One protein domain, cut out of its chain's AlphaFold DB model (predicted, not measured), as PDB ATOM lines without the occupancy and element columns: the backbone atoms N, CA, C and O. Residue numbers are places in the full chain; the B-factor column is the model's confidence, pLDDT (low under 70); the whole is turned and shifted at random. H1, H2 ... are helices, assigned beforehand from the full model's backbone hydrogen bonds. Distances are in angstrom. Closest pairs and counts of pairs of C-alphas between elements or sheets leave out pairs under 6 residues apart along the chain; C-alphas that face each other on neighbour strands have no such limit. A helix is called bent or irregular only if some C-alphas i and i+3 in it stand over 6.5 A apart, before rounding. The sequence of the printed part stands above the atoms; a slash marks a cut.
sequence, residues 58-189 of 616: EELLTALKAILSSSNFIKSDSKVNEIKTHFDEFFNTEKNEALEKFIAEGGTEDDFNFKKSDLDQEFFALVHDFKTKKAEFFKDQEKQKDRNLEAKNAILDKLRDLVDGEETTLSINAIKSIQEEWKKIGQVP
ATOM      1  N   GLU A  58      19.320 -40.977  46.479       80.62
ATOM      2  CA  GLU A  58      18.687 -40.335  47.645       80.62
ATOM      3  C   GLU A  58      17.848 -39.104  47.256       80.62
ATOM      4  O   GLU A  58      16.762 -38.873  47.800       80.62
ATOM      5  N   GLU A  59      18.316 -38.331  46.273       81.31
ATOM      6  CA  GLU A  59      17.606 -37.161  45.749       81.31
ATOM      7  C   GLU A  59      16.366 -37.567  44.939       81.31
ATOM      8  O   GLU A  59      15.312 -36.953  45.102       81.31
ATOM      9  N   LEU A  60      16.438 -38.652  44.159       83.38
ATOM     10  CA  LEU A  60      15.296 -39.239  43.442       83.38
ATOM     11  C   LEU A  60      14.205 -39.737  44.401       83.38
ATOM     12  O   LEU A  60      13.016 -39.507  44.173       83.38
ATOM     13  N   LEU A  61      14.592 -40.370  45.513       84.31
ATOM     14  CA  LEU A  61      13.653 -40.767  46.565       84.31
ATOM     15  C   LEU A  61      13.002 -39.549  47.244       84.31
ATOM     16  O   LEU A  61      11.805 -39.565  47.541       84.31
ATOM     17  N   THR A  62      13.771 -38.483  47.465       83.12
ATOM     18  CA  THR A  62      13.270 -37.229  48.047       83.12
ATOM     19  C   THR A  62      12.294 -36.526  47.101       83.12
ATOM     20  O   THR A  62      11.224 -36.094  47.534       83.12
ATOM     21  N   ALA A  63      12.606 -36.486  45.803       82.75
ATOM     22  CA  ALA A  63      11.722 -35.966  44.764       82.75
ATOM     23  C   ALA A  63      10.420 -36.778  44.664       82.75
ATOM     24  O   ALA A  63       9.334 -36.196  44.631       82.75
ATOM     25  N   LEU A  64      10.500 -38.115  44.722       84.00
ATOM     26  CA  LEU A  64       9.317 -38.977  44.756       84.00
ATOM     27  C   LEU A  64       8.433 -38.665  45.973       84.00
ATOM     28  O   LEU A  64       7.228 -38.479  45.820       84.00
ATOM     29  N   LYS A  65       9.009 -38.550  47.177       83.31
ATOM     30  CA  LYS A  65       8.260 -38.188  48.396       83.31
ATOM     31  C   LYS A  65       7.582 -36.819  48.275       83.31
ATOM     32  O   LYS A  65       6.430 -36.682  48.686       83.31
ATOM     33  N   ALA A  66       8.258 -35.830  47.690       81.88
ATOM     34  CA  ALA A  66       7.697 -34.500  47.465       81.88
ATOM     35  C   ALA A  66       6.495 -34.542  46.504       81.88
ATOM     36  O   ALA A  66       5.442 -33.984  46.809       81.88
ATOM     37  N   ILE A  67       6.598 -35.280  45.397       81.19
ATOM     38  CA  ILE A  67       5.492 -35.432  44.441       81.19
ATOM     39  C   ILE A  67       4.318 -36.184  45.070       81.19
ATOM     40  O   ILE A  67       3.173 -35.760  44.930       81.19
ATOM     41  N   LEU A  68       4.582 -37.246  45.831       79.88
ATOM     42  CA  LEU A  68       3.536 -38.009  46.521       79.88
ATOM     43  C   LEU A  68       2.863 -37.233  47.663       79.88
ATOM     44  O   LEU A  68       1.773 -37.611  48.090       79.88
ATOM     45  N   SER A  69       3.491 -36.160  48.151       75.81
ATOM     46  CA  SER A  69       2.880 -35.220  49.095       75.81
ATOM     47  C   SER A  69       1.981 -34.173  48.421       75.81
ATOM     48  O   SER A  69       1.159 -33.551  49.094       75.81
ATOM     49  N   SER A  70       2.086 -34.009  47.096       71.06
ATOM     50  CA  SER A  70       1.169 -33.184  46.306       71.06
ATOM     51  C   SER A  70      -0.138 -33.945  46.037       71.06
ATOM     52  O   SER A  70      -0.138 -35.154  45.809       71.06
ATOM     53  N   SER A  71      -1.289 -33.268  46.099       59.31
ATOM     54  CA  SER A  71      -2.590 -33.956  46.153       59.31
ATOM     55  C   SER A  71      -3.094 -34.499  44.808       59.31
ATOM     56  O   SER A  71      -4.159 -35.117  44.773       59.31
ATOM     57  N   ASN A  72      -2.395 -34.249  43.695       69.94
ATOM     58  CA  ASN A  72      -2.898 -34.568  42.358       69.94
ATOM     59  C   ASN A  72      -2.206 -35.801  41.760       69.94
ATOM     60  O   ASN A  72      -1.176 -35.707  41.087       69.94
ATOM     61  N   PHE A  73      -2.816 -36.967  41.977       67.12
ATOM     62  CA  PHE A  73      -2.326 -38.257  41.485       67.12
ATOM     63  C   PHE A  73      -2.273 -38.358  39.955       67.12
ATOM     64  O   PHE A  73      -1.444 -39.090  39.423       67.12
ATOM     65  N   ILE A  74      -3.142 -37.639  39.239       68.19
ATOM     66  CA  ILE A  74      -3.261 -37.744  37.778       68.19
ATOM     67  C   ILE A  74      -2.113 -36.991  37.105       68.19
ATOM     68  O   ILE A  74      -1.408 -37.563  36.279       68.19
ATOM     69  N   LYS A  75      -1.880 -35.736  37.512       70.44
ATOM     70  CA  LYS A  75      -0.790 -34.906  36.967       70.44
ATOM     71  C   LYS A  75       0.598 -35.413  37.387       70.44
ATOM     72  O   LYS A  75       1.569 -35.256  36.656       70.44
ATOM     73  N   SER A  76       0.680 -36.100  38.527       75.25
ATOM     74  CA  SER A  76       1.933 -36.658  39.052       75.25
ATOM     75  C   SER A  76       2.395 -37.945  38.358       75.25
ATOM     76  O   SER A  76       3.555 -38.319  38.505       75.25
ATOM     77  N   ASP A  77       1.535 -38.635  37.600       79.81
ATOM     78  CA  ASP A  77       1.845 -39.962  37.044       79.81
ATOM     79  C   ASP A  77       3.027 -39.962  36.069       79.81
ATOM     80  O   ASP A  77       3.885 -40.841  36.144       79.81
ATOM     81  N   SER A  78       3.103 -38.956  35.192       80.12
ATOM     82  CA  SER A  78       4.216 -38.819  34.244       80.12
ATOM     83  C   SER A  78       5.544 -38.656  34.987       80.12
ATOM     84  O   SER A  78       6.496 -39.389  34.728       80.12
ATOM     85  N   LYS A  79       5.569 -37.777  35.995       81.19
ATOM     86  CA  LYS A  79       6.764 -37.462  36.792       81.19
ATOM     87  C   LYS A  79       7.205 -38.636  37.665       81.19
ATOM     88  O   LYS A  79       8.390 -38.931  37.763       81.19
ATOM     89  N   VAL A  80       6.259 -39.357  38.273       84.06
ATOM     90  CA  VAL A  80       6.558 -40.568  39.057       84.06
ATOM     91  C   VAL A  80       7.151 -41.665  38.168       84.06
ATOM     92  O   VAL A  80       8.081 -42.350  38.592       84.06
ATOM     93  N   ASN A  81       6.651 -41.836  36.938       83.31
ATOM     94  CA  ASN A  81       7.213 -42.806  35.992       83.31
ATOM     95  C   ASN A  81       8.616 -42.404  35.504       83.31
ATOM     96  O   ASN A  81       9.466 -43.279  35.337       83.31
ATOM     97  N   GLU A  82       8.882 -41.112  35.327       84.25
ATOM     98  CA  GLU A  82      10.202 -40.587  34.959       84.25
ATOM     99  C   GLU A  82      11.241 -40.807  36.076       84.25
ATOM    100  O   GLU A  82      12.266 -41.450  35.843       84.25
ATOM    101  N   ILE A  83      10.927 -40.424  37.322       84.12
ATOM    102  CA  ILE A  83      11.781 -40.686  38.498       84.12
ATOM    103  C   ILE A  83      12.024 -42.188  38.677       84.12
ATOM    104  O   ILE A  83      13.141 -42.614  38.965       84.12
ATOM    105  N   LYS A  84      10.981 -43.012  38.499       86.31
ATOM    106  CA  LYS A  84      11.096 -44.475  38.555       86.31
ATOM    107  C   LYS A  84      12.067 -45.010  37.509       86.31
ATOM    108  O   LYS A  84      12.848 -45.893  37.839       86.31
ATOM    109  N   THR A  85      12.015 -44.495  36.283       86.38
ATOM    110  CA  THR A  85      12.897 -44.931  35.192       86.38
ATOM    111  C   THR A  85      14.362 -44.692  35.559       86.38
ATOM    112  O   THR A  85      15.149 -45.634  35.524       86.38
ATOM    113  N   HIS A  86      14.706 -43.489  36.031       83.75
ATOM    114  CA  HIS A  86      16.078 -43.170  36.447       83.75
ATOM    115  C   HIS A  86      16.522 -43.912  37.715       83.75
ATOM    116  O   HIS A  86      17.662 -44.363  37.809       83.75
ATOM    117  N   PHE A  87      15.630 -44.120  38.687       87.31
ATOM    118  CA  PHE A  87      15.956 -44.918  39.874       87.31
ATOM    119  C   PHE A  87      16.182 -46.401  39.527       87.31
ATOM    120  O   PHE A  87      17.095 -47.029  40.065       87.31
ATOM    121  N   ASP A  88      15.377 -46.960  38.614       85.00
ATOM    122  CA  ASP A  88      15.534 -48.327  38.103       85.00
ATOM    123  C   ASP A  88      16.893 -48.506  37.398       85.00
ATOM    124  O   ASP A  88      17.512 -49.561  37.543       85.00
ATOM    125  N   GLU A  89      17.385 -47.495  36.669       85.31
ATOM    126  CA  GLU A  89      18.721 -47.505  36.051       85.31
ATOM    127  C   GLU A  89      19.827 -47.657  37.107       85.31
ATOM    128  O   GLU A  89      20.608 -48.607  37.019       85.31
ATOM    129  N   PHE A  90      19.835 -46.813  38.149       83.19
ATOM    130  CA  PHE A  90      20.798 -46.906  39.258       83.19
ATOM    131  C   PHE A  90      20.704 -48.235  40.021       83.19
ATOM    132  O   PHE A  90      21.719 -48.857  40.348       83.19
ATOM    133  N   PHE A  91      19.485 -48.705  40.297       85.69
ATOM    134  CA  PHE A  91      19.264 -49.985  40.971       85.69
ATOM    135  C   PHE A  91      19.810 -51.163  40.155       85.69
ATOM    136  O   PHE A  91      20.442 -52.066  40.705       85.69
ATOM    137  N   ASN A  92      19.591 -51.157  38.836       83.44
ATOM    138  CA  ASN A  92      20.091 -52.203  37.951       83.44
ATOM    139  C   ASN A  92      21.618 -52.153  37.812       83.44
ATOM    140  O   ASN A  92      22.238 -53.216  37.808       83.44
ATOM    141  N   THR A  93      22.239 -50.969  37.748       83.62
ATOM    142  CA  THR A  93      23.708 -50.854  37.719       83.62
ATOM    143  C   THR A  93      24.346 -51.384  38.999       83.62
ATOM    144  O   THR A  93      25.239 -52.223  38.916       83.62
ATOM    145  N   GLU A  94      23.845 -51.007  40.179       82.69
ATOM    146  CA  GLU A  94      24.364 -51.510  41.462       82.69
ATOM    147  C   GLU A  94      24.170 -53.024  41.610       82.69
ATOM    148  O   GLU A  94      25.051 -53.735  42.101       82.69
ATOM    149  N   LYS A  95      23.019 -53.534  41.162       83.06
ATOM    150  CA  LYS A  95      22.737 -54.969  41.140       83.06
ATOM    151  C   LYS A  95      23.708 -55.719  40.228       83.06
ATOM    152  O   LYS A  95      24.188 -56.781  40.621       83.06
ATOM    153  N   ASN A  96      23.995 -55.179  39.045       82.12
ATOM    154  CA  ASN A  96      24.924 -55.776  38.087       82.12
ATOM    155  C   ASN A  96      26.367 -55.739  38.609       82.12
ATOM    156  O   ASN A  96      27.051 -56.753  38.551       82.12
ATOM    157  N   GLU A  97      26.814 -54.634  39.208       82.50
ATOM    158  CA  GLU A  97      28.143 -54.547  39.836       82.50
ATOM    159  C   GLU A  97      28.293 -55.513  41.022       82.50
ATOM    160  O   GLU A  97      29.343 -56.134  41.212       82.50
ATOM    161  N   ALA A  98      27.245 -55.662  41.838       79.81
ATOM    162  CA  ALA A  98      27.228 -56.627  42.932       79.81
ATOM    163  C   ALA A  98      27.231 -58.076  42.420       79.81
ATOM    164  O   ALA A  98      27.884 -58.927  43.027       79.81
ATOM    165  N   LEU A  99      26.554 -58.349  41.300       80.62
ATOM    166  CA  LEU A  99      26.587 -59.642  40.616       80.62
ATOM    167  C   LEU A  99      27.994 -59.937  40.079       80.62
ATOM    168  O   LEU A  99      28.528 -61.016  40.326       80.62
ATOM    169  N   GLU A 100      28.633 -58.970  39.417       79.62
ATOM    170  CA  GLU A 100      30.001 -59.103  38.900       79.62
ATOM    171  C   GLU A 100      31.019 -59.363  40.018       79.62
ATOM    172  O   GLU A 100      31.870 -60.245  39.885       79.62
ATOM    173  N   LYS A 101      30.909 -58.661  41.155       78.50
ATOM    174  CA  LYS A 101      31.749 -58.926  42.338       78.50
ATOM    175  C   LYS A 101      31.510 -60.315  42.922       78.50
ATOM    176  O   LYS A 101      32.472 -61.007  43.241       78.50
ATOM    177  N   PHE A 102      30.255 -60.747  43.026       79.19
ATOM    178  CA  PHE A 102      29.909 -62.072  43.542       79.19
ATOM    179  C   PHE A 102      30.461 -63.203  42.658       79.19
ATOM    180  O   PHE A 102      30.981 -64.197  43.168       79.19
ATOM    181  N   ILE A 103      30.425 -63.021  41.334       77.38
ATOM    182  CA  ILE A 103      31.034 -63.943  40.367       77.38
ATOM    183  C   ILE A 103      32.568 -63.933  40.496       77.38
ATOM    184  O   ILE A 103      33.195 -64.993  40.497       77.38
ATOM    185  N   ALA A 104      33.190 -62.758  40.664       77.19
ATOM    186  CA  ALA A 104      34.642 -62.624  40.832       77.19
ATOM    187  C   ALA A 104      35.173 -63.257  42.136       77.19
ATOM    188  O   ALA A 104      36.309 -63.732  42.173       77.19
ATOM    189  N   GLU A 105      34.354 -63.305  43.188       75.25
ATOM    190  CA  GLU A 105      34.656 -63.964  44.468       75.25
ATOM    191  C   GLU A 105      34.400 -65.488  44.447       75.25
ATOM    192  O   GLU A 105      34.663 -66.173  45.437       75.25
ATOM    193  N   GLY A 106      33.965 -66.040  43.303       64.38
ATOM    194  CA  GLY A 106      33.831 -67.480  43.060       64.38
ATOM    195  C   GLY A 106      32.406 -68.040  43.142       64.38
ATOM    196  O   GLY A 106      32.253 -69.262  43.190       64.38
ATOM    197  N   GLY A 107      31.377 -67.187  43.178       75.62
ATOM    198  CA  GLY A 107      29.964 -67.584  43.141       75.62
ATOM    199  C   GLY A 107      29.416 -67.832  41.726       75.62
ATOM    200  O   GLY A 107      29.989 -67.391  40.730       75.62
ATOM    201  N   THR A 108      28.284 -68.531  41.632       72.50
ATOM    202  CA  THR A 108      27.520 -68.778  40.393       72.50
ATOM    203  C   THR A 108      26.314 -67.843  40.291       72.50
ATOM    204  O   THR A 108      25.684 -67.543  41.300       72.50
ATOM    205  N   GLU A 109      25.973 -67.386  39.079       73.94
ATOM    206  CA  GLU A 109      24.885 -66.416  38.835       73.94
ATOM    207  C   GLU A 109      23.531 -66.873  39.411       73.94
ATOM    208  O   GLU A 109      22.818 -66.068  40.006       73.94
ATOM    209  N   ASP A 110      23.228 -68.174  39.335       72.56
ATOM    210  CA  ASP A 110      21.987 -68.761  39.859       72.56
ATOM    211  C   ASP A 110      21.839 -68.636  41.392       72.56
ATOM    212  O   ASP A 110      20.718 -68.636  41.904       72.56
ATOM    213  N   ASP A 111      22.947 -68.488  42.130       73.06
ATOM    214  CA  ASP A 111      22.957 -68.359  43.596       73.06
ATOM    215  C   ASP A 111      23.017 -66.893  44.070       73.06
ATOM    216  O   ASP A 111      23.030 -66.616  45.277       73.06
ATOM    217  N   PHE A 112      23.048 -65.926  43.147       78.75
ATOM    218  CA  PHE A 112      23.115 -64.509  43.484       78.75
ATOM    219  C   PHE A 112      21.758 -63.969  43.948       78.75
ATOM    220  O   PHE A 112      20.772 -63.947  43.210       78.75
ATOM    221  N   ASN A 113      21.721 -63.433  45.168       75.94
ATOM    222  CA  ASN A 113      20.559 -62.721  45.685       75.94
ATOM    223  C   ASN A 113      20.939 -61.295  46.087       75.94
ATOM    224  O   ASN A 113      21.574 -61.070  47.121       75.94
ATOM    225  N   PHE A 114      20.525 -60.323  45.273       79.00
ATOM    226  CA  PHE A 114      20.779 -58.915  45.551       79.00
ATOM    227  C   PHE A 114      19.916 -58.425  46.713       79.00
ATOM    228  O   PHE A 114      18.692 -58.287  46.601       79.00
ATOM    229  N   LYS A 115      20.561 -58.129  47.843       77.06
ATOM    230  CA  LYS A 115      19.896 -57.498  48.981       77.06
ATOM    231  C   LYS A 115      19.657 -56.030  48.664       77.06
ATOM    232  O   LYS A 115      20.593 -55.241  48.622       77.06
ATOM    233  N   LYS A 116      18.384 -55.689  48.478       79.38
ATOM    234  CA  LYS A 116      17.933 -54.305  48.332       79.38
ATOM    235  C   LYS A 116      18.396 -53.475  49.524       79.38
ATOM    236  O   LYS A 116      18.200 -53.907  50.664       79.38
ATOM    237  N   SER A 117      18.937 -52.291  49.245       80.62
ATOM    238  CA  SER A 117      19.206 -51.289  50.273       80.62
ATOM    239  C   SER A 117      17.897 -50.838  50.929       80.62
ATOM    240  O   SER A 117      16.822 -50.958  50.333       80.62
ATOM    241  N   ASP A 118      17.977 -50.280  52.132       80.19
ATOM    242  CA  ASP A 118      16.819 -49.685  52.807       80.19
ATOM    243  C   ASP A 118      16.173 -48.588  51.932       80.19
ATOM    244  O   ASP A 118      14.948 -48.509  51.839       80.19
ATOM    245  N   LEU A 119      16.988 -47.831  51.179       81.62
ATOM    246  CA  LEU A 119      16.532 -46.824  50.208       81.62
ATOM    247  C   LEU A 119      15.738 -47.429  49.038       81.62
ATOM    248  O   LEU A 119      14.746 -46.855  48.595       81.62
ATOM    249  N   ASP A 120      16.144 -48.604  48.548       83.81
ATOM    250  CA  ASP A 120      15.459 -49.304  47.451       83.81
ATOM    251  C   ASP A 120      14.099 -49.824  47.878       83.81
ATOM    252  O   ASP A 120      13.115 -49.736  47.140       83.81
ATOM    253  N   GLN A 121      14.050 -50.403  49.077       83.50
ATOM    254  CA  GLN A 121      12.808 -50.904  49.645       83.50
ATOM    255  C   GLN A 121      11.816 -49.756  49.839       83.50
ATOM    256  O   GLN A 121      10.651 -49.904  49.469       83.50
ATOM    257  N   GLU A 122      12.283 -48.607  50.333       85.81
ATOM    258  CA  GLU A 122      11.452 -47.419  50.518       85.81
ATOM    259  C   GLU A 122      10.953 -46.838  49.182       85.81
ATOM    260  O   GLU A 122       9.759 -46.571  49.036       85.81
ATOM    261  N   PHE A 123      11.824 -46.705  48.176       88.44
ATOM    262  CA  PHE A 123      11.447 -46.182  46.859       88.44
ATOM    263  C   PHE A 123      10.382 -47.039  46.167       88.44
ATOM    264  O   PHE A 123       9.327 -46.543  45.757       88.44
ATOM    265  N   PHE A 124      10.627 -48.347  46.057       86.81
ATOM    266  CA  PHE A 124       9.698 -49.251  45.383       86.81
ATOM    267  C   PHE A 124       8.372 -49.401  46.132       86.81
ATOM    268  O   PHE A 124       7.341 -49.569  45.479       86.81
ATOM    269  N   ALA A 125       8.377 -49.305  47.467       86.94
ATOM    270  CA  ALA A 125       7.151 -49.263  48.260       86.94
ATOM    271  C   ALA A 125       6.312 -48.021  47.920       86.94
ATOM    272  O   ALA A 125       5.134 -48.154  47.598       86.94
ATOM    273  N   LEU A 126       6.926 -46.833  47.866       85.81
ATOM    274  CA  LEU A 126       6.239 -45.582  47.525       85.81
ATOM    275  C   LEU A 126       5.659 -45.577  46.098       85.81
ATOM    276  O   LEU A 126       4.526 -45.139  45.886       85.81
ATOM    277  N   VAL A 127       6.396 -46.102  45.113       84.94
ATOM    278  CA  VAL A 127       5.901 -46.252  43.729       84.94
ATOM    279  C   VAL A 127       4.751 -47.262  43.651       84.94
ATOM    280  O   VAL A 127       3.787 -47.049  42.909       84.94
ATOM    281  N   HIS A 128       4.839 -48.372  44.387       86.62
ATOM    282  CA  HIS A 128       3.763 -49.359  44.455       86.62
ATOM    283  C   HIS A 128       2.500 -48.755  45.078       86.62
ATOM    284  O   HIS A 128       1.428 -48.855  44.482       86.62
ATOM    285  N   ASP A 129       2.638 -48.052  46.203       85.06
ATOM    286  CA  ASP A 129       1.543 -47.354  46.877       85.06
ATOM    287  C   ASP A 129       0.870 -46.327  45.957       85.06
ATOM    288  O   ASP A 129      -0.359 -46.238  45.926       85.06
ATOM    289  N   PHE A 130       1.641 -45.585  45.159       85.25
ATOM    290  CA  PHE A 130       1.102 -44.648  44.170       85.25
ATOM    291  C   PHE A 130       0.282 -45.344  43.079       85.25
ATOM    292  O   PHE A 130      -0.844 -44.931  42.793       85.25
ATOM    293  N   LYS A 131       0.809 -46.426  42.489       84.62
ATOM    294  CA  LYS A 131       0.089 -47.203  41.466       84.62
ATOM    295  C   LYS A 131      -1.200 -47.804  42.016       84.62
ATOM    296  O   LYS A 131      -2.224 -47.760  41.333       84.62
ATOM    297  N   THR A 132      -1.159 -48.324  43.241       84.69
ATOM    298  CA  THR A 132      -2.331 -48.866  43.934       84.69
ATOM    299  C   THR A 132      -3.373 -47.774  44.173       84.69
ATOM    300  O   THR A 132      -4.509 -47.933  43.733       84.69
ATOM    301  N   LYS A 133      -2.986 -46.615  44.727       83.56
ATOM    302  CA  LYS A 133      -3.890 -45.465  44.934       83.56
ATOM    303  C   LYS A 133      -4.490 -44.928  43.632       83.56
ATOM    304  O   LYS A 133      -5.667 -44.586  43.595       83.56
ATOM    305  N   LYS A 134      -3.714 -44.879  42.543       82.94
ATOM    306  CA  LYS A 134      -4.198 -44.468  41.214       82.94
ATOM    307  C   LYS A 134      -5.232 -45.454  40.665       82.94
ATOM    308  O   LYS A 134      -6.286 -45.041  40.184       82.94
ATOM    309  N   ALA A 135      -4.941 -46.753  40.734       83.62
ATOM    310  CA  ALA A 135      -5.877 -47.789  40.310       83.62
ATOM    311  C   ALA A 135      -7.162 -47.766  41.155       83.62
ATOM    312  O   ALA A 135      -8.253 -47.901  40.602       83.62
ATOM    313  N   GLU A 136      -7.048 -47.544  42.468       84.75
ATOM    314  CA  GLU A 136      -8.186 -47.342  43.372       84.75
ATOM    315  C   GLU A 136      -9.003 -46.101  42.996       84.75
ATOM    316  O   GLU A 136     -10.220 -46.211  42.874       84.75
ATOM    317  N   PHE A 137      -8.363 -44.968  42.694       84.94
ATOM    318  CA  PHE A 137      -9.037 -43.739  42.266       84.94
ATOM    319  C   PHE A 137      -9.864 -43.927  40.986       84.94
ATOM    320  O   PHE A 137     -11.046 -43.587  40.965       84.94
ATOM    321  N   PHE A 138      -9.285 -44.493  39.919       83.25
ATOM    322  CA  PHE A 138     -10.034 -44.733  38.677       83.25
ATOM    323  C   PHE A 138     -11.137 -45.774  38.865       83.25
ATOM    324  O   PHE A 138     -12.228 -45.620  38.323       83.25
ATOM    325  N   LYS A 139     -10.885 -46.805  39.680       86.44
ATOM    326  CA  LYS A 139     -11.902 -47.796  40.042       86.44
ATOM    327  C   LYS A 139     -13.053 -47.159  40.820       86.44
ATOM    328  O   LYS A 139     -14.203 -47.527  40.601       86.44
ATOM    329  N   ASP A 140     -12.771 -46.222  41.715       86.25
ATOM    330  CA  ASP A 140     -13.794 -45.512  42.478       86.25
ATOM    331  C   ASP A 140     -14.533 -44.473  41.627       86.25
ATOM    332  O   ASP A 140     -15.747 -44.343  41.775       86.25
ATOM    333  N   GLN A 141     -13.863 -43.825  40.668       85.50
ATOM    334  CA  GLN A 141     -14.513 -42.972  39.669       85.50
ATOM    335  C   GLN A 141     -15.473 -43.780  38.781       85.50
ATOM    336  O   GLN A 141     -16.600 -43.345  38.553       85.50
ATOM    337  N   GLU A 142     -15.066 -44.965  38.317       85.44
ATOM    338  CA  GLU A 142     -15.923 -45.843  37.511       85.44
ATOM    339  C   GLU A 142     -17.132 -46.323  38.328       85.44
ATOM    340  O   GLU A 142     -18.271 -46.162  37.895       85.44
ATOM    341  N   LYS A 143     -16.920 -46.756  39.582       88.50
ATOM    342  CA  LYS A 143     -18.027 -47.060  40.508       88.50
ATOM    343  C   LYS A 143     -18.943 -45.860  40.739       88.50
ATOM    344  O   LYS A 143     -20.139 -46.039  40.944       88.50
ATOM    345  N   GLN A 144     -18.406 -44.641  40.784       88.44
ATOM    346  CA  GLN A 144     -19.210 -43.434  40.958       88.44
ATOM    347  C   GLN A 144     -20.043 -43.138  39.706       88.44
ATOM    348  O   GLN A 144     -21.215 -42.798  39.843       88.44
ATOM    349  N   LYS A 145     -19.490 -43.337  38.503       88.88
ATOM    350  CA  LYS A 145     -20.242 -43.270  37.241       88.88
ATOM    351  C   LYS A 145     -21.338 -44.339  37.182       88.88
ATOM    352  O   LYS A 145     -22.455 -44.010  36.793       88.88
ATOM    353  N   ASP A 146     -21.067 -45.561  37.636       88.69
ATOM    354  CA  ASP A 146     -22.064 -46.638  37.716       88.69
ATOM    355  C   ASP A 146     -23.176 -46.323  38.727       88.69
ATOM    356  O   ASP A 146     -24.358 -46.453  38.413       88.69
ATOM    357  N   ARG A 147     -22.833 -45.796  39.910       90.94
ATOM    358  CA  ARG A 147     -23.828 -45.307  40.885       90.94
ATOM    359  C   ARG A 147     -24.666 -44.159  40.323       90.94
ATOM    360  O   ARG A 147     -25.870 -44.104  40.558       90.94
ATOM    361  N   ASN A 148     -24.049 -43.249  39.569       91.25
ATOM    362  CA  ASN A 148     -24.759 -42.168  38.886       91.25
ATOM    363  C   ASN A 148     -25.691 -42.714  37.790       91.25
ATOM    364  O   ASN A 148     -26.791 -42.194  37.613       91.25
ATOM    365  N   LEU A 149     -25.282 -43.766  37.073       91.00
ATOM    366  CA  LEU A 149     -26.099 -44.459  36.075       91.00
ATOM    367  C   LEU A 149     -27.319 -45.124  36.726       91.00
ATOM    368  O   LEU A 149     -28.436 -44.928  36.254       91.00
ATOM    369  N   GLU A 150     -27.126 -45.856  37.825       91.50
ATOM    370  CA  GLU A 150     -28.218 -46.436  38.619       91.50
ATOM    371  C   GLU A 150     -29.178 -45.353  39.125       91.50
ATOM    372  O   GLU A 150     -30.391 -45.483  38.971       91.50
ATOM    373  N   ALA A 151     -28.647 -44.245  39.651       90.88
ATOM    374  CA  ALA A 151     -29.456 -43.125  40.120       90.88
ATOM    375  C   ALA A 151     -30.257 -42.464  38.983       90.88
ATOM    376  O   ALA A 151     -31.442 -42.183  39.163       90.88
ATOM    377  N   LYS A 152     -29.661 -42.255  37.799       91.69
ATOM    378  CA  LYS A 152     -30.383 -41.718  36.631       91.69
ATOM    379  C   LYS A 152     -31.453 -42.687  36.131       91.69
ATOM    380  O   LYS A 152     -32.557 -42.242  35.840       91.69
ATOM    381  N   ASN A 153     -31.182 -43.991  36.090       92.12
ATOM    382  CA  ASN A 153     -32.200 -44.990  35.745       92.12
ATOM    383  C   ASN A 153     -33.356 -44.999  36.755       92.12
ATOM    384  O   ASN A 153     -34.510 -44.966  36.347       92.12
ATOM    385  N   ALA A 154     -33.066 -44.916  38.056       92.50
ATOM    386  CA  ALA A 154     -34.105 -44.812  39.079       92.50
ATOM    387  C   ALA A 154     -34.966 -43.544  38.920       92.50
ATOM    388  O   ALA A 154     -36.165 -43.573  39.191       92.50
ATOM    389  N   ILE A 155     -34.386 -42.427  38.465       91.81
ATOM    390  CA  ILE A 155     -35.161 -41.225  38.117       91.81
ATOM    391  C   ILE A 155     -36.050 -41.469  36.893       91.81
ATOM    392  O   ILE A 155     -37.199 -41.028  36.897       91.81
ATOM    393  N   LEU A 156     -35.551 -42.158  35.862       92.12
ATOM    394  CA  LEU A 156     -36.359 -42.509  34.690       92.12
ATOM    395  C   LEU A 156     -37.538 -43.408  35.062       92.12
ATOM    396  O   LEU A 156     -38.631 -43.186  34.550       92.12
ATOM    397  N   ASP A 157     -37.343 -44.361  35.970       90.31
ATOM    398  CA  ASP A 157     -38.422 -45.220  36.463       90.31
ATOM    399  C   ASP A 157     -39.462 -44.406  37.243       90.31
ATOM    400  O   ASP A 157     -40.646 -44.476  36.927       90.31
ATOM    401  N   LYS A 158     -39.038 -43.517  38.159       89.00
ATOM    402  CA  LYS A 158     -39.956 -42.582  38.843       89.00
ATOM    403  C   LYS A 158     -40.738 -41.707  37.859       89.00
ATOM    404  O   LYS A 158     -41.916 -41.434  38.071       89.00
ATOM    405  N   LEU A 159     -40.074 -41.218  36.810       88.38
ATOM    406  CA  LEU A 159     -40.700 -40.388  35.785       88.38
ATOM    407  C   LEU A 159     -41.682 -41.207  34.937       88.38
ATOM    408  O   LEU A 159     -42.757 -40.713  34.617       88.38
ATOM    409  N   ARG A 160     -41.344 -42.460  34.615       89.31
ATOM    410  CA  ARG A 160     -42.232 -43.394  33.919       89.31
ATOM    411  C   ARG A 160     -43.470 -43.690  34.756       89.31
ATOM    412  O   ARG A 160     -44.566 -43.522  34.241       89.31
ATOM    413  N   ASP A 161     -43.310 -44.024  36.031       87.62
ATOM    414  CA  ASP A 161     -44.428 -44.273  36.947       87.62
ATOM    415  C   ASP A 161     -45.351 -43.052  37.063       87.62
ATOM    416  O   ASP A 161     -46.568 -43.185  37.139       87.62
ATOM    417  N   LEU A 162     -44.784 -41.846  37.027       84.75
ATOM    418  CA  LEU A 162     -45.544 -40.600  37.084       84.75
ATOM    419  C   LEU A 162     -46.298 -40.290  35.778       84.75
ATOM    420  O   LEU A 162     -47.329 -39.620  35.809       84.75
ATOM    421  N   VAL A 163     -45.795 -40.764  34.637       84.75
ATOM    422  CA  VAL A 163     -46.415 -40.589  33.312       84.75
ATOM    423  C   VAL A 163     -47.431 -41.690  32.995       84.75
ATOM    424  O   VAL A 163     -48.439 -41.411  32.346       84.75
ATOM    425  N   ASP A 164     -47.151 -42.923  33.419       82.19
ATOM    426  CA  ASP A 164     -47.979 -44.119  33.211       82.19
ATOM    427  C   ASP A 164     -49.008 -44.340  34.330       82.19
ATOM    428  O   ASP A 164     -49.942 -45.120  34.151       82.19
ATOM    429  N   GLY A 165     -48.855 -43.674  35.477       78.00
ATOM    430  CA  GLY A 165     -49.786 -43.761  36.595       78.00
ATOM    431  C   GLY A 165     -51.177 -43.235  36.241       78.00
ATOM    432  O   GLY A 165     -51.327 -42.148  35.678       78.00
ATOM    433  N   GLU A 166     -52.207 -44.000  36.602       58.62
ATOM    434  CA  GLU A 166     -53.591 -43.547  36.501       58.62
ATOM    435  C   GLU A 166     -53.888 -42.502  37.591       58.62
ATOM    436  O   GLU A 166     -53.634 -42.707  38.775       58.62
ATOM    437  N   GLU A 167     -54.471 -41.390  37.142       50.91
ATOM    438  CA  GLU A 167     -55.196 -40.381  37.918       50.91
ATOM    439  C   GLU A 167     -54.399 -39.296  38.688       50.91
ATOM    440  O   GLU A 167     -53.707 -39.482  39.684       50.91
ATOM    441  N   THR A 168     -54.710 -38.050  38.315       49.81
ATOM    442  CA  THR A 168     -54.772 -36.839  39.165       49.81
ATOM    443  C   THR A 168     -53.514 -36.122  39.655       49.81
ATOM    444  O   THR A 168     -53.645 -34.959  40.040       49.81
ATOM    445  N   THR A 169     -52.303 -36.670  39.573       49.84
ATOM    446  CA  THR A 169     -51.105 -35.927  40.023       49.84
ATOM    447  C   THR A 169     -50.102 -35.669  38.913       49.84
ATOM    448  O   THR A 169     -48.931 -36.025  39.016       49.84
ATOM    449  N   LEU A 170     -50.515 -34.906  37.898       60.69
ATOM    450  CA  LEU A 170     -49.586 -34.191  37.012       60.69
ATOM    451  C   LEU A 170     -48.930 -33.013  37.762       60.69
ATOM    452  O   LEU A 170     -48.973 -31.850  37.343       60.69
ATOM    453  N   SER A 171     -48.397 -33.308  38.949       69.94
ATOM    454  CA  SER A 171     -47.824 -32.349  39.877       69.94
ATOM    455  C   SER A 171     -46.582 -31.752  39.245       69.94
ATOM    456  O   SER A 171     -45.546 -32.405  39.110       69.94
ATOM    457  N   ILE A 172     -46.672 -30.469  38.901       77.94
ATOM    458  CA  ILE A 172     -45.534 -29.725  38.358       77.94
ATOM    459  C   ILE A 172     -44.378 -29.677  39.363       77.94
ATOM    460  O   ILE A 172     -43.222 -29.562  38.982       77.94
ATOM    461  N   ASN A 173     -44.672 -29.803  40.660       82.31
ATOM    462  CA  ASN A 173     -43.654 -29.814  41.703       82.31
ATOM    463  C   ASN A 173     -42.881 -31.138  41.720       82.31
ATOM    464  O   ASN A 173     -41.666 -31.124  41.902       82.31
ATOM    465  N   ALA A 174     -43.555 -32.266  41.469       84.00
ATOM    466  CA  ALA A 174     -42.892 -33.563  41.342       84.00
ATOM    467  C   ALA A 174     -41.973 -33.592  40.110       84.00
ATOM    468  O   ALA A 174     -40.825 -34.020  40.217       84.00
ATOM    469  N   ILE A 175     -42.428 -33.034  38.977       86.75
ATOM    470  CA  ILE A 175     -41.593 -32.913  37.774       86.75
ATOM    471  C   ILE A 175     -40.389 -31.994  38.003       86.75
ATOM    472  O   ILE A 175     -39.280 -32.336  37.602       86.75
ATOM    473  N   LYS A 176     -40.567 -30.869  38.710       86.38
ATOM    474  CA  LYS A 176     -39.468 -29.957  39.063       86.38
ATOM    475  C   LYS A 176     -38.429 -30.634  39.960       86.38
ATOM    476  O   LYS A 176     -37.237 -30.491  39.710       86.38
ATOM    477  N   SER A 177     -38.864 -31.424  40.945       88.00
ATOM    478  CA  SER A 177     -37.952 -32.209  41.792       88.00
ATOM    479  C   SER A 177     -37.155 -33.222  40.971       88.00
ATOM    480  O   SER A 177     -35.939 -33.307  41.114       88.00
ATOM    481  N   ILE A 178     -37.818 -33.943  40.060       89.44
ATOM    482  CA  ILE A 178     -37.173 -34.889  39.139       89.44
ATOM    483  C   ILE A 178     -36.144 -34.177  38.245       89.44
ATOM    484  O   ILE A 178     -35.024 -34.662  38.093       89.44
ATOM    485  N   GLN A 179     -36.487 -33.005  37.702       89.44
ATOM    486  CA  GLN A 179     -35.578 -32.185  36.897       89.44
ATOM    487  C   GLN A 179     -34.344 -31.732  37.694       89.44
ATOM    488  O   GLN A 179     -33.229 -31.738  37.169       89.44
ATOM    489  N   GLU A 180     -34.516 -31.338  38.957       89.94
ATOM    490  CA  GLU A 180     -33.407 -30.959  39.837       89.94
ATOM    491  C   GLU A 180     -32.528 -32.151  40.225       89.94
ATOM    492  O   GLU A 180     -31.302 -32.038  40.187       89.94
ATOM    493  N   GLU A 181     -33.128 -33.287  40.590       88.75
ATOM    494  CA  GLU A 181     -32.409 -34.532  40.892       88.75
ATOM    495  C   GLU A 181     -31.590 -34.989  39.678       88.75
ATOM    496  O   GLU A 181     -30.408 -35.304  39.816       88.75
ATOM    497  N   TRP A 182     -32.171 -34.926  38.475       91.06
ATOM    498  CA  TRP A 182     -31.495 -35.279  37.226       91.06
ATOM    499  C   TRP A 182     -30.272 -34.399  36.943       91.06
ATOM    500  O   TRP A 182     -29.225 -34.911  36.540       91.06
ATOM    501  N   LYS A 183     -30.385 -33.085  37.187       88.88
ATOM    502  CA  LYS A 183     -29.288 -32.115  37.021       88.88
ATOM    503  C   LYS A 183     -28.183 -32.271  38.069       88.88
ATOM    504  O   LYS A 183     -27.032 -31.976  37.770       88.88
ATOM    505  N   LYS A 184     -28.519 -32.700  39.293       90.69
ATOM    506  CA  LYS A 184     -27.557 -32.878  40.398       90.69
ATOM    507  C   LYS A 184     -26.678 -34.119  40.235       90.69
ATOM    508  O   LYS A 184     -25.575 -34.144  40.778       90.69
ATOM    509  N   ILE A 185     -27.146 -35.152  39.532       88.62
ATOM    510  CA  ILE A 185     -26.349 -36.365  39.318       88.62
ATOM    511  C   ILE A 185     -25.216 -36.074  38.330       88.62
ATOM    512  O   ILE A 185     -25.449 -35.603  37.217       88.62
ATOM    513  N   GLY A 186     -23.992 -36.408  38.744       81.56
ATOM    514  CA  GLY A 186     -22.774 -36.186  37.971       81.56
ATOM    515  C   GLY A 186     -22.640 -37.065  36.721       81.56
ATOM    516  O   GLY A 186     -23.596 -37.660  36.213       81.56
ATOM    517  N   GLN A 187     -21.412 -37.138  36.209       84.38
ATOM    518  CA  GLN A 187     -21.100 -37.856  34.974       84.38
ATOM    519  C   GLN A 187     -21.419 -39.359  35.080       84.38
ATOM    520  O   GLN A 187     -21.266 -39.975  36.138       84.38
ATOM    521  N   VAL A 188     -21.857 -39.939  33.965       88.44
ATOM    522  CA  VAL A 188     -22.201 -41.361  33.789       88.44
ATOM    523  C   VAL A 188     -21.298 -41.980  32.714       88.44
ATOM    524  O   VAL A 188     -20.640 -41.228  31.990       88.44
ATOM    525  N   PRO A 189     -21.249 -43.318  32.559       88.31
ATOM    526  CA  PRO A 189     -20.475 -43.943  31.492       88.31
ATOM    527  C   PRO A 189     -20.911 -43.415  30.115       88.31
ATOM    528  O   PRO A 189     -22.106 -43.353  29.808       88.31
TER     529      PRO A 189
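Overview. This is residues 58 to 189 of the 616 residues of an uncharacterized protein of Belliella baltica (strain DSM 15883 / CIP 108006 / LMG 21964 / BA134) (UniProt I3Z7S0). A long helix, H3, makes the main length of a rod, with H1 and H2 packed beside its first part as a three-helix up-and-down bundle and the short helix H4 folded back on its last part. H2 runs on past the beginning of H3, and residues 163 to 169 stick out at the other end. The printed part has 132 residues with four named helices, in the order H1, H2, H3, H4, and no named strand; the class is all helix. It is extended, with a radius of gyration of the C-alphas of 27.6 A and spans of 93 by 31 by 18 A.

Arrangement. H1, residues 58 to 69, touches residues 76 to 87 of H2, residues 73 to 104, closest at the C-alphas of Leu 60 and Ile 83, 6.2 A apart. The two form a hairpin at a shallow tilt of 26 degrees. H3, residues 118 to 164, is the hub and touches H1 with residues 119 to 130, closest at the C-alphas of Leu 61 and Phe 123, 5.9 A. H2 and H3 form a hairpin at a shallow tilt of 32 degrees, only just short of steep, closest at the C-alphas of Phe 73 and Lys 134, 6.5 A. H4, residues 172 to 184, touches residues 152 to 159 of H3, opposite ways at 18 degrees, a shallow tilt, in a third hairpin; the closest C-alphas, of Lys 152 and Trp 182, are 6.6 A apart. H4 is apart from H1 and H2. Every O i to N i+4 pair is within hydrogen-bond range in H1, H3 and H4, and 25 of 28 are in H2.

Along the chain. H1 begins at C-alpha 58 (18.687, -40.335, 47.645). H2 is 44.3 A long, with a kink of 34 degrees near residue 80, and only just irregular: C-alphas 75 and 78 are 6.9 A apart. H3 is 67.9 A long. H4 ends at C-alpha 184 (-27.557, -32.878, 40.398).

Size, cuts and confidence. The C-alphas farthest apart, of Gly 106 and Thr 168, are 93.8 A apart. The printed part has no cut, and its long link is residues 105 to 117. The model's pLDDT is under 70 at residues 71 to 74, 106 and 166 to 171.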